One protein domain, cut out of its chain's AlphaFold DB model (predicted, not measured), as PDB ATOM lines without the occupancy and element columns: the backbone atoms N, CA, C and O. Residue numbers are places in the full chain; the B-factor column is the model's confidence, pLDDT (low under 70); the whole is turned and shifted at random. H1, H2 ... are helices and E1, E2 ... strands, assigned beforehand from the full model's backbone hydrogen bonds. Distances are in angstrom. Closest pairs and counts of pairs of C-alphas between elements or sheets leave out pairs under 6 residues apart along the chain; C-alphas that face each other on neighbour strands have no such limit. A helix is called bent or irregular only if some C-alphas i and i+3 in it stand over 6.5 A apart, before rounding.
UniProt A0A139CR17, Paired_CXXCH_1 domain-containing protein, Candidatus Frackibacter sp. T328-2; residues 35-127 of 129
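What this domain is: This is residues 35 to 127 of the 129 residues of the protein "Paired_CXXCH_1 domain-containing protein" of Candidatus Frackibacter sp. T328-2 (UniProt A0A139CR17). A loose frame of loops and three short helices has the bent helix H3 along one side, and the hairpin E1 and E2 points away at one end. The 93 printed residues run H1, H2, H3, H4, E1, E2, mostly helix; the whole is compact, radius of gyration of the C-alphas 13.9 A, spans 35 by 33 by 21 A.

How they stand to each other: Find H1, residues 49 to 52; it touches no helix. H3, residues 68 to 90, was assigned as one helix by its hydrogen bonds but is bent, C-alphas 77 and 80 being 8.4 A apart; its arms H3a, residues 68 to 77, irregular with C-alphas 74 and 77 8.1 A apart, and H3b, residues 80 to 90, stand at a steep tilt of 45 degrees. H2, residues 63 to 66, and H3a only just touch, only at the corner, with 3 pairs of C-alphas within 8 A, the closest Ala 63 and Ala 70, 5.3 A. H4, residues 99 to 106, only just touches H3b, with 3 such pairs, the closest His 90 and Phe 100, 5.6 A. In hairpin E1, residues 115 to 118, and E2, residues 123 to 126, N 116 and O 125 are 2.9 A apart, within hydrogen-bond range. So is every O i to N i+4 pair in H3b and H4, and 4 of 6 in H3a; H1 and H2 are too short for one.

Where its parts are: Find C-alpha 49, where H1 begins, at (-22.381, 23.892, 9.331); E2 ends at C-alpha 126, (-21.455, 23.177, -8.196). H3b runs 15.6 A.

The domain as a whole: The farthest C-alphas, Asn 55 and Lys 120, are 42.5 A apart. The printed part has no cut and no long link; pLDDT is under 70 in 14 residues, among them 58 to 66.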
ATOM      1  N   GLY A  35     -27.692  16.193  -3.642       58.59
ATOM      2  CA  GLY A  35     -27.706  16.767  -2.304       58.59
ATOM      3  C   GLY A  35     -27.049  18.148  -2.299       58.59
ATOM      4  O   GLY A  35     -26.157  18.451  -3.091       58.59
ATOM      5  N   ASP A  36     -27.517  19.019  -1.422       71.12
ATOM      6  CA  ASP A  36     -26.782  20.199  -0.990       71.12
ATOM      7  C   ASP A  36     -25.897  19.847   0.221       71.12
ATOM      8  O   ASP A  36     -25.866  18.709   0.696       71.12
ATOM      9  N   CYS A  37     -25.180  20.835   0.760       78.25
ATOM     10  CA  CYS A  37     -24.392  20.653   1.979       78.25
ATOM     11  C   CYS A  37     -25.247  20.148   3.153       78.25
ATOM     12  O   CYS A  37     -24.739  19.394   3.981       78.25
ATOM     13  N   SER A  38     -26.529  20.531   3.207       74.81
ATOM     14  CA  SER A  38     -27.436  20.185   4.304       74.81
ATOM     15  C   SER A  38     -27.679  18.682   4.385       74.81
ATOM     16  O   SER A  38     -27.806  18.154   5.483       74.81
ATOM     17  N   THR A  39     -27.612  17.966   3.255       77.06
ATOM     18  CA  THR A  39     -27.768  16.502   3.199       77.06
ATOM     19  C   THR A  39     -26.821  15.779   4.164       77.06
ATOM     20  O   THR A  39     -27.251  14.842   4.833       77.06
ATOM     21  N   CYS A  40     -25.574  16.246   4.294       81.38
ATOM     22  CA  CYS A  40     -24.589  15.696   5.234       81.38
ATOM     23  C   CYS A  40     -24.416  16.554   6.500       81.38
ATOM     24  O   CYS A  40     -24.136  16.015   7.564       81.38
ATOM     25  N   HIS A  41     -24.607  17.872   6.413       82.31
ATOM     26  CA  HIS A  41     -24.377  18.824   7.506       82.31
ATOM     27  C   HIS A  41     -25.690  19.341   8.106       82.31
ATOM     28  O   HIS A  41     -25.951  20.545   8.124       82.31
ATOM     29  N   GLN A  42     -26.525  18.417   8.579       81.69
ATOM     30  CA  GLN A  42     -27.868  18.712   9.089       81.69
ATOM     31  C   GLN A  42     -27.840  19.673  10.295       81.69
ATOM     32  O   GLN A  42     -26.982  19.527  11.167       81.69
ATOM     33  N   PRO A  43     -28.786  20.623  10.411       79.25
ATOM     34  CA  PRO A  43     -28.867  21.521  11.563       79.25
ATOM     35  C   PRO A  43     -29.009  20.777  12.899       79.25
ATOM     36  O   PRO A  43     -29.716  19.774  13.001       79.25
ATOM     37  N   GLY A  44     -28.372  21.300  13.951       79.31
ATOM     38  CA  GLY A  44     -28.490  20.765  15.313       79.31
ATOM     39  C   GLY A  44     -27.698  19.480  15.592       79.31
ATOM     40  O   GLY A  44     -27.860  18.905  16.668       79.31
ATOM     41  N   THR A  45     -26.849  19.035  14.662       84.19
ATOM     42  CA  THR A  45     -25.864  17.967  14.888       84.19
ATOM     43  C   THR A  45     -24.469  18.547  15.140       84.19
ATOM     44  O   THR A  45     -24.192  19.708  14.815       84.19
ATOM     45  N   ASP A  46     -23.569  17.724  15.683       85.06
ATOM     46  CA  ASP A  46     -22.159  18.096  15.874       85.06
ATOM     47  C   ASP A  46     -21.455  18.401  14.539       85.06
ATOM     48  O   ASP A  46     -20.538  19.223  14.499       85.06
ATOM     49  N   ASP A  47     -21.944  17.812  13.444       81.31
ATOM     50  CA  ASP A  47     -21.454  18.004  12.077       81.31
ATOM     51  C   ASP A  47     -22.231  19.080  11.301       81.31
ATOM     52  O   ASP A  47     -22.037  19.242  10.096       81.31
ATOM     53  N   SER A  48     -23.119  19.830  11.958       82.44
ATOM     54  CA  SER A  48     -23.820  20.952  11.330       82.44
ATOM     55  C   SER A  48     -22.838  22.029  10.855       82.44
ATOM     56  O   SER A  48     -21.784  22.252  11.459       82.44
ATOM     57  N   LEU A  49     -23.195  22.759   9.789       79.56
ATOM     58  CA  LEU A  49     -22.381  23.892   9.331       79.56
ATOM     59  C   LEU A  49     -22.198  24.943  10.437       79.56
ATOM     60  O   LEU A  49     -21.115  25.507  10.553       79.56
ATOM     61  N   GLU A  50     -23.213  25.159  11.278       77.44
ATOM     62  CA  GLU A  50     -23.144  26.045  12.446       77.44
ATOM     63  C   GLU A  50     -22.075  25.595  13.457       77.44
ATOM     64  O   GLU A  50     -21.279  26.409  13.923       77.44
ATOM     65  N   SER A  51     -22.012  24.294  13.760       80.06
ATOM     66  CA  SER A  51     -21.021  23.717  14.679       80.06
ATOM     67  C   SER A  51     -19.597  23.783  14.109       80.06
ATOM     68  O   SER A  51     -18.643  24.143  14.807       80.06
ATOM     69  N   ILE A  52     -19.442  23.489  12.813       80.75
ATOM     70  CA  ILE A  52     -18.136  23.432  12.138       80.75
ATOM     71  C   ILE A  52     -17.568  24.838  11.881       80.75
ATOM     72  O   ILE A  52     -16.359  25.067  12.011       80.75
ATOM     73  N   LEU A  53     -18.415  25.800  11.509       77.19
ATOM     74  CA  LEU A  53     -18.026  27.176  11.196       77.19
ATOM     75  C   LEU A  53     -17.997  28.026  12.479       77.19
ATOM     76  O   LEU A  53     -18.839  28.886  12.712       77.19
ATOM     77  N   THR A  54     -16.995  27.774  13.325       66.75
ATOM     78  CA  THR A  54     -16.811  28.452  14.626       66.75
ATOM     79  C   THR A  54     -16.692  29.991  14.557       66.75
ATOM     80  O   THR A  54     -16.370  30.576  13.519       66.75
ATOM     81  N   ASN A  55     -16.917  30.644  15.713       54.03
ATOM     82  CA  ASN A  55     -16.915  32.099  15.945       54.03
ATOM     83  C   ASN A  55     -15.822  32.866  15.174       54.03
ATOM     84  O   ASN A  55     -14.658  32.906  15.572       54.03
ATOM     85  N   GLY A  56     -16.230  33.523  14.088       56.62
ATOM     86  CA  GLY A  56     -15.362  34.293  13.193       56.62
ATOM     87  C   GLY A  56     -15.860  34.278  11.749       56.62
ATOM     88  O   GLY A  56     -15.600  35.220  11.001       56.62
ATOM     89  N   HIS A  57     -16.624  33.251  11.371       72.50
ATOM     90  CA  HIS A  57     -17.460  33.306  10.178       72.50
ATOM     91  C   HIS A  57     -18.723  34.114  10.497       72.50
ATOM     92  O   HIS A  57     -19.340  33.904  11.543       72.50
ATOM     93  N   MET A  58     -19.084  35.080   9.646       63.03
ATOM     94  CA  MET A  58     -20.373  35.757   9.813       63.03
ATOM     95  C   MET A  58     -21.497  34.722   9.673       63.03
ATOM     96  O   MET A  58     -21.321  33.791   8.882       63.03
ATOM     97  N   PRO A  59     -22.624  34.867  10.398       62.25
ATOM     98  CA  PRO A  59     -23.780  34.007  10.195       62.25
ATOM     99  C   PRO A  59     -24.110  33.989   8.711       62.25
ATOM    100  O   PRO A  59     -24.351  35.034   8.097       62.25
ATOM    101  N   VAL A  60     -24.038  32.807   8.113       59.88
ATOM    102  CA  VAL A  60     -24.462  32.623   6.735       59.88
ATOM    103  C   VAL A  60     -25.953  32.347   6.806       59.88
ATOM    104  O   VAL A  60     -26.410  31.227   6.593       59.88
ATOM    105  N   ASP A  61     -26.708  33.379   7.181       57.88
ATOM    106  CA  ASP A  61     -28.159  33.354   7.088       57.88
ATOM    107  C   ASP A  61     -28.454  33.005   5.617       57.88
ATOM    108  O   ASP A  61     -28.013  33.725   4.710       57.88
ATOM    109  N   ASN A  62     -29.115  31.867   5.378       58.44
ATOM    110  CA  ASN A  62     -29.372  31.234   4.070       58.44
ATOM    111  C   ASN A  62     -28.308  30.254   3.521       58.44
ATOM    112  O   ASN A  62     -28.380  29.925   2.340       58.44
ATOM    113  N   ALA A  63     -27.347  29.740   4.304       62.12
ATOM    114  CA  ALA A  63     -26.477  28.642   3.833       62.12
ATOM    115  C   ALA A  63     -27.279  27.414   3.369       62.12
ATOM    116  O   ALA A  63     -26.905  26.776   2.386       62.12
ATOM    117  N   ASP A  64     -28.400  27.143   4.036       61.72
ATOM    118  CA  ASP A  64     -29.300  26.042   3.695       61.72
ATOM    119  C   ASP A  64     -30.058  26.287   2.377       61.72
ATOM    120  O   ASP A  64     -30.329  25.347   1.642       61.72
ATOM    121  N   GLU A  65     -30.367  27.544   2.031       64.25
ATOM    122  CA  GLU A  65     -31.103  27.878   0.797       64.25
ATOM    123  C   GLU A  65     -30.174  28.116  -0.405       64.25
ATOM    124  O   GLU A  65     -30.475  27.721  -1.532       64.25
ATOM    125  N   ASP A  66     -29.034  28.771  -0.176       66.31
ATOM    126  CA  ASP A  66     -28.101  29.206  -1.221       66.31
ATOM    127  C   ASP A  66     -26.889  28.266  -1.373       66.31
ATOM    128  O   ASP A  66     -26.090  28.424  -2.305       66.31
ATOM    129  N   GLY A  67     -26.702  27.299  -0.468       72.88
ATOM    130  CA  GLY A  67     -25.588  26.351  -0.488       72.88
ATOM    131  C   GLY A  67     -24.232  27.048  -0.639       72.88
ATOM    132  O   GLY A  67     -23.900  28.010   0.059       72.88
ATOM    133  N   VAL A  68     -23.438  26.619  -1.626       73.62
ATOM    134  CA  VAL A  68     -22.113  27.208  -1.898       73.62
ATOM    135  C   VAL A  68     -22.194  28.671  -2.369       73.62
ATOM    136  O   VAL A  68     -21.237  29.428  -2.155       73.62
ATOM    137  N   LYS A  69     -23.317  29.132  -2.953       74.06
ATOM    138  CA  LYS A  69     -23.479  30.558  -3.304       74.06
ATOM    139  C   LYS A  69     -23.402  31.442  -2.070       74.06
ATOM    140  O   LYS A  69     -22.863  32.543  -2.170       74.06
ATOM    141  N   ALA A  70     -23.894  30.967  -0.927       76.62
ATOM    142  CA  ALA A  70     -23.883  31.723   0.314       76.62
ATOM    143  C   ALA A  70     -22.444  32.084   0.724       76.62
ATOM    144  O   ALA A  70     -22.137  33.249   0.975       76.62
ATOM    145  N   CYS A  71     -21.525  31.119   0.633       78.38
ATOM    146  CA  CYS A  71     -20.098  31.322   0.890       78.38
ATOM    147  C   CYS A  71     -19.456  32.267  -0.140       78.38
ATOM    148  O   CYS A  71     -18.650  33.137   0.199       78.38
ATOM    149  N   LEU A  72     -19.824  32.133  -1.417       78.62
ATOM    150  CA  LEU A  72     -19.272  32.956  -2.498       78.62
ATOM    151  C   LEU A  72     -19.720  34.421  -2.456       78.62
ATOM    152  O   LEU A  72     -19.062  35.255  -3.075       78.62
ATOM    153  N   LYS A  73     -20.767  34.782  -1.705       79.75
ATOM    154  CA  LYS A  73     -21.119  36.198  -1.483       79.75
ATOM    155  C   LYS A  73     -19.965  36.973  -0.839       79.75
ATOM    156  O   LYS A  73     -19.707  38.111  -1.221       79.75
ATOM    157  N   CYS A  74     -19.235  36.339   0.079       78.44
ATOM    158  CA  CYS A  74     -18.078  36.937   0.753       78.44
ATOM    159  C   CYS A  74     -16.741  36.464   0.164       78.44
ATOM    160  O   CYS A  74     -15.767  37.214   0.134       78.44
ATOM    161  N   HIS A  75     -16.692  35.233  -0.349       78.00
ATOM    162  CA  HIS A  75     -15.472  34.601  -0.850       78.00
ATOM    163  C   HIS A  75     -15.404  34.506  -2.383       78.00
ATOM    164  O   HIS A  75     -14.556  33.798  -2.913       78.00
ATOM    165  N   GLY A  76     -16.271  35.205  -3.123       74.62
ATOM    166  CA  GLY A  76     -16.436  35.042  -4.576       74.62
ATOM    167  C   GLY A  76     -15.180  35.312  -5.407       74.62
ATOM    168  O   GLY A  76     -14.952  34.650  -6.416       74.62
ATOM    169  N   GLN A  77     -14.311  36.211  -4.944       73.06
ATOM    170  CA  GLN A  77     -12.993  36.457  -5.551       73.06
ATOM    171  C   GLN A  77     -12.003  35.287  -5.376       73.06
ATOM    172  O   GLN A  77     -10.973  35.245  -6.041       73.06
ATOM    173  N   PHE A  78     -12.339  34.324  -4.517       72.88
ATOM    174  CA  PHE A  78     -11.550  33.151  -4.141       72.88
ATOM    175  C   PHE A  78     -12.307  31.847  -4.434       72.88
ATOM    176  O   PHE A  78     -12.155  30.851  -3.727       72.88
ATOM    177  N   ALA A  79     -13.154  31.829  -5.470       70.75
ATOM    178  CA  ALA A  79     -13.965  30.656  -5.807       70.75
ATOM    179  C   ALA A  79     -13.119  29.377  -6.000       70.75
ATOM    180  O   ALA A  79     -13.518  28.297  -5.564       70.75
ATOM    181  N   SER A  80     -11.920  29.501  -6.586       72.81
ATOM    182  CA  SER A  80     -10.962  28.391  -6.695       72.81
ATOM    183  C   SER A  80     -10.489  27.879  -5.333       72.81
ATOM    184  O   SER A  80     -10.280  26.678  -5.156       72.81
ATOM    185  N   ASP A  81     -10.338  28.771  -4.358       78.81
ATOM    186  CA  ASP A  81      -9.780  28.457  -3.043       78.81
ATOM    187  C   ASP A  81     -10.820  27.785  -2.147       78.81
ATOM    188  O   ASP A  81     -10.474  26.882  -1.378       78.81
ATOM    189  N   ILE A  82     -12.102  28.136  -2.309       79.94
ATOM    190  CA  ILE A  82     -13.210  27.397  -1.686       79.94
ATOM    191  C   ILE A  82     -13.242  25.966  -2.214       79.94
ATOM    192  O   ILE A  82     -13.228  25.033  -1.414       79.94
ATOM    193  N   GLY A  83     -13.216  25.775  -3.539       80.31
ATOM    194  CA  GLY A  83     -13.209  24.435  -4.135       80.31
ATOM    195  C   GLY A  83     -12.044  23.585  -3.619       80.31
ATOM    196  O   GLY A  83     -12.238  22.454  -3.180       80.31
ATOM    197  N   ASN A  84     -10.839  24.157  -3.564       85.12
ATOM    198  CA  ASN A  84      -9.667  23.481  -3.003       85.12
ATOM    199  C   ASN A  84      -9.831  23.124  -1.521       85.12
ATOM    200  O   ASN A  84      -9.379  22.061  -1.093       85.12
ATOM    201  N   THR A  85     -10.455  23.995  -0.733       83.88
ATOM    202  CA  THR A  85     -10.694  23.760   0.696       83.88
ATOM    203  C   THR A  85     -11.714  22.645   0.907       83.88
ATOM    204  O   THR A  85     -11.436  21.702   1.649       83.88
ATOM    205  N   LEU A  86     -12.849  22.701   0.204       85.12
ATOM    206  CA  LEU A  86     -13.904  21.692   0.287       85.12
ATOM    207  C   LEU A  86     -13.401  20.324  -0.182       85.12
ATOM    208  O   LEU A  86     -13.557  19.341   0.540       85.12
ATOM    209  N   HIS A  87     -12.711  20.253  -1.324       89.31
ATOM    210  CA  HIS A  87     -12.126  18.998  -1.800       89.31
ATOM    211  C   HIS A  87     -11.101  18.429  -0.818       89.31
ATOM    212  O   HIS A  87     -11.107  17.231  -0.562       89.31
ATOM    213  N   LYS A  88     -10.242  19.259  -0.213       89.31
ATOM    214  CA  LYS A  88      -9.276  18.770   0.783       89.31
ATOM    215  C   LYS A  88      -9.941  18.179   2.022       89.31
ATOM    216  O   LYS A  88      -9.370  17.282   2.627       89.31
ATOM    217  N   LYS A  89     -11.112  18.678   2.415       86.50
ATOM    218  CA  LYS A  89     -11.845  18.162   3.577       86.50
ATOM    219  C   LYS A  89     -12.590  16.862   3.277       86.50
ATOM    220  O   LYS A  89     -12.589  15.975   4.121       86.50
ATOM    221  N   HIS A  90     -13.140  16.712   2.076       89.19
ATOM    222  CA  HIS A  90     -14.017  15.582   1.743       89.19
ATOM    223  C   HIS A  90     -13.345  14.489   0.898       89.19
ATOM    224  O   HIS A  90     -13.819  13.362   0.869       89.19
ATOM    225  N   LEU A  91     -12.241  14.788   0.206       90.81
ATOM    226  CA  LEU A  91     -11.608  13.867  -0.754       90.81
ATOM    227  C   LEU A  91     -10.198  13.414  -0.349       90.81
ATOM    228  O   LEU A  91      -9.533  12.725  -1.121       90.81
ATOM    229  N   VAL A  92      -9.714  13.798   0.834       93.06
ATOM    230  CA  VAL A  92      -8.382  13.420   1.335       93.06
ATOM    231  C   VAL A  92      -8.518  12.447   2.503       93.06
ATOM    232  O   VAL A  92      -9.342  12.644   3.395       93.06
ATOM    233  N   GLY A  93      -7.664  11.420   2.514       92.19
ATOM    234  CA  GLY A  93      -7.630  10.376   3.540       92.19
ATOM    235  C   GLY A  93      -8.033   9.012   2.982       92.19
ATOM    236  O   GLY A  93      -7.840   8.736   1.797       92.19
ATOM    237  N   THR A  94      -8.575   8.156   3.845       93.75
ATOM    238  CA  THR A  94      -9.152   6.857   3.476       93.75
ATOM    239  C   THR A  94     -10.637   6.816   3.848       93.75
ATOM    240  O   THR A  94     -11.079   7.630   4.658       93.75
ATOM    241  N   PRO A  95     -11.415   5.852   3.321       92.50
ATOM    242  CA  PRO A  95     -12.784   5.607   3.777       92.50
ATOM    243  C   PRO A  95     -12.921   5.371   5.289       92.50
ATOM    244  O   PRO A  95     -13.985   5.606   5.840       92.50
ATOM    245  N   ASP A  96     -11.862   4.932   5.976       92.88
ATOM    246  CA  ASP A  96     -11.895   4.717   7.430       92.88
ATOM    247  C   ASP A  96     -11.713   6.026   8.219       92.88
ATOM    248  O   ASP A  96     -12.048   6.097   9.398       92.88
ATOM    249  N   SER A  97     -11.149   7.058   7.584       91.38
ATOM    250  CA  SER A  97     -10.826   8.348   8.207       91.38
ATOM    251  C   SER A  97     -11.634   9.518   7.643       91.38
ATOM    252  O   SER A  97     -11.384  10.661   8.021       91.38
ATOM    253  N   ASN A  98     -12.506   9.272   6.665       90.88
ATOM    254  CA  ASN A  98     -13.260  10.296   5.957       90.88
ATOM    255  C   ASN A  98     -14.637   9.748   5.562       90.88
ATOM    256  O   ASN A  98     -14.737   8.850   4.724       90.88
ATOM    257  N   GLU A  99     -15.686  10.317   6.146       87.75
ATOM    258  CA  GLU A  99     -17.066   9.860   5.966       87.75
ATOM    259  C   GLU A  99     -17.569  10.030   4.528       87.75
ATOM    260  O   GLU A  99     -18.244   9.148   3.999       87.75
ATOM    261  N   PHE A 100     -17.160  11.096   3.832       89.56
ATOM    262  CA  PHE A 100     -17.521  11.258   2.427       89.56
ATOM    263  C   PHE A 100     -16.939  10.117   1.583       89.56
ATOM    264  O   PHE A 100     -17.662   9.500   0.800       89.56
ATOM    265  N   LEU A 101     -15.660   9.771   1.783       90.75
ATOM    266  CA  LEU A 101     -15.020   8.640   1.098       90.75
ATOM    267  C   LEU A 101     -15.601   7.280   1.520       90.75
ATOM    268  O   LEU A 101     -15.622   6.355   0.702       90.75
ATOM    269  N   ALA A 102     -16.087   7.148   2.758       91.38
ATOM    270  CA  ALA A 102     -16.850   5.983   3.201       91.38
ATOM    271  C   ALA A 102     -18.135   5.827   2.377       91.38
ATOM    272  O   ALA A 102     -18.359   4.761   1.802       91.38
ATOM    273  N   GLY A 103     -18.892   6.917   2.220       88.25
ATOM    274  CA  GLY A 103     -20.079   6.966   1.368       88.25
ATOM    275  C   GLY A 103     -19.774   6.710  -0.112       88.25
ATOM    276  O   GLY A 103     -20.542   6.057  -0.811       88.25
ATOM    277  N   VAL A 104     -18.616   7.151  -0.620       87.94
ATOM    278  CA  VAL A 104     -18.183   6.812  -1.991       87.94
ATOM    279  C   VAL A 104     -17.946   5.311  -2.138       87.94
ATOM    280  O   VAL A 104     -18.323   4.714  -3.145       87.94
ATOM    281  N   LYS A 105     -17.345   4.674  -1.129       88.94
ATOM    282  CA  LYS A 105     -17.099   3.227  -1.125       88.94
ATOM    283  C   LYS A 105     -18.397   2.417  -1.021       88.94
ATOM    284  O   LYS A 105     -18.467   1.349  -1.627       88.94
ATOM    285  N   SER A 106     -19.393   2.892  -0.267       87.19
ATOM    286  CA  SER A 106     -20.720   2.260  -0.167       87.19
ATOM    287  C   SER A 106     -21.615   2.543  -1.382       87.19
ATOM    288  O   SER A 106     -22.590   1.826  -1.594       87.19
ATOM    289  N   GLY A 107     -21.262   3.536  -2.207       84.19
ATOM    290  CA  GLY A 107     -22.048   3.979  -3.362       84.19
ATOM    291  C   GLY A 107     -23.126   5.014  -3.021       84.19
ATOM    292  O   GLY A 107     -23.930   5.353  -3.886       84.19
ATOM    293  N   GLU A 108     -23.138   5.519  -1.789       83.94
ATOM    294  CA  GLU A 108     -24.071   6.537  -1.294       83.94
ATOM    295  C   GLU A 108     -23.660   7.954  -1.728       83.94
ATOM    296  O   GLU A 108     -24.521   8.765  -2.061       83.94
ATOM    297  N   ASN A 109     -22.351   8.229  -1.805       85.81
ATOM    298  CA  ASN A 109     -21.804   9.538  -2.175       85.81
ATOM    299  C   ASN A 109     -21.008   9.473  -3.480       85.81
ATOM    300  O   ASN A 109     -20.402   8.457  -3.817       85.81
ATOM    301  N   ASN A 110     -20.961  10.575  -4.226       86.25
ATOM    302  CA  ASN A 110     -20.133  10.713  -5.424       86.25
ATOM    303  C   ASN A 110     -19.987  12.200  -5.809       86.25
ATOM    304  O   ASN A 110     -20.426  13.094  -5.094       86.25
ATOM    305  N   CYS A 111     -19.362  12.492  -6.953       84.50
ATOM    306  CA  CYS A 111     -19.162  13.871  -7.403       84.50
ATOM    307  C   CYS A 111     -20.479  14.648  -7.566       84.50
ATOM    308  O   CYS A 111     -20.498  15.850  -7.314       84.50
ATOM    309  N   VAL A 112     -21.562  13.984  -7.983       82.44
ATOM    310  CA  VAL A 112     -22.860  14.641  -8.183       82.44
ATOM    311  C   VAL A 112     -23.606  14.906  -6.876       82.44
ATOM    312  O   VAL A 112     -24.503  15.738  -6.854       82.44
ATOM    313  N   SER A 113     -23.125  14.365  -5.750       81.62
ATOM    314  CA  SER A 113     -23.553  14.790  -4.411       81.62
ATOM    315  C   SER A 113     -23.292  16.275  -4.132       81.62
ATOM    316  O   SER A 113     -23.900  16.809  -3.223       81.62
ATOM    317  N   CYS A 114     -22.401  16.940  -4.882       81.00
ATOM    318  CA  CYS A 114     -22.129  18.379  -4.747       81.00
ATOM    319  C   CYS A 114     -22.057  19.120  -6.094       81.00
ATOM    320  O   CYS A 114     -21.826  20.333  -6.114       81.00
ATOM    321  N   HIS A 115     -22.178  18.414  -7.221       82.38
ATOM    322  CA  HIS A 115     -22.026  18.987  -8.555       82.38
ATOM    323  C   HIS A 115     -23.188  18.645  -9.482       82.38
ATOM    324  O   HIS A 115     -23.478  17.481  -9.745       82.38
ATOM    325  N   ASP A 116     -23.745  19.668 -10.126       80.06
ATOM    326  CA  ASP A 116     -24.670  19.478 -11.232       80.06
ATOM    327  C   ASP A 116     -23.909  19.101 -12.510       80.06
ATOM    328  O   ASP A 116     -22.969  19.787 -12.935       80.06
ATOM    329  N   PHE A 117     -24.367  18.048 -13.187       77.62
ATOM    330  CA  PHE A 117     -23.844  17.650 -14.490       77.62
ATOM    331  C   PHE A 117     -24.854  17.918 -15.608       77.62
ATOM    332  O   PHE A 117     -25.858  17.222 -15.767       77.62
ATOM    333  N   LYS A 118     -24.573  18.911 -16.458       78.19
ATOM    334  CA  LYS A 118     -25.394  19.200 -17.643       78.19
ATOM    335  C   LYS A 118     -24.935  18.348 -18.820       78.19
ATOM    336  O   LYS A 118     -24.101  18.782 -19.616       78.19
ATOM    337  N   VAL A 119     -25.547  17.169 -18.967       73.31
ATOM    338  CA  VAL A 119     -25.232  16.162 -20.003       73.31
ATOM    339  C   VAL A 119     -25.126  16.771 -21.407       73.31
ATOM    340  O   VAL A 119     -24.160  16.513 -22.119       73.31
ATOM    341  N   LYS A 120     -26.071  17.637 -21.801       74.19
ATOM    342  CA  LYS A 120     -26.103  18.238 -23.150       74.19
ATOM    343  C   LYS A 120     -24.917  19.156 -23.458       74.19
ATOM    344  O   LYS A 120     -24.566  19.303 -24.622       74.19
ATOM    345  N   SER A 121     -24.337  19.799 -22.447       79.62
ATOM    346  CA  SER A 121     -23.221  20.734 -22.623       79.62
ATOM    347  C   SER A 121     -21.890  20.191 -22.100       79.62
ATOM    348  O   SER A 121     -20.888  20.889 -22.202       79.62
ATOM    349  N   GLY A 122     -21.878  19.004 -21.480       75.25
ATOM    350  CA  GLY A 122     -20.715  18.464 -20.764       75.25
ATOM    351  C   GLY A 122     -20.231  19.360 -19.618       75.25
ATOM    352  O   GLY A 122     -19.075  19.275 -19.216       75.25
ATOM    353  N   LYS A 123     -21.086  20.266 -19.126       78.75
ATOM    354  CA  LYS A 123     -20.692  21.273 -18.136       78.75
ATOM    355  C   LYS A 123     -20.925  20.718 -16.737       78.75
ATOM    356  O   LYS A 123     -22.038  20.295 -16.436       78.75
ATOM    357  N   VAL A 124     -19.892  20.791 -15.905       78.94
ATOM    358  CA  VAL A 124     -19.973  20.566 -14.460       78.94
ATOM    359  C   VAL A 124     -20.145  21.927 -13.785       78.94
ATOM    360  O   VAL A 124     -19.374  22.852 -14.058       78.94
ATOM    361  N   THR A 125     -21.152  22.070 -12.932       77.50
ATOM    362  CA  THR A 125     -21.303  23.208 -12.011       77.50
ATOM    363  C   THR A 125     -21.387  22.688 -10.583       77.50
ATOM    364  O   THR A 125     -21.524  21.494 -10.365       77.50
ATOM    365  N   VAL A 126     -21.200  23.550  -9.592       76.81
ATOM    366  CA  VAL A 126     -21.455  23.177  -8.196       76.81
ATOM    367  C   VAL A 126     -22.965  23.247  -7.972       76.81
ATOM    368  O   VAL A 126     -23.600  24.162  -8.493       76.81
ATOM    369  N   SER A 127     -23.535  22.287  -7.251       69.25
ATOM    370  CA  SER A 127     -24.967  22.266  -6.954       69.25
ATOM    371  C   SER A 127     -25.369  23.547  -6.228       69.25
ATOM    372  O   SER A 127     -24.685  24.007  -5.310       69.25
TER     373      SER A 127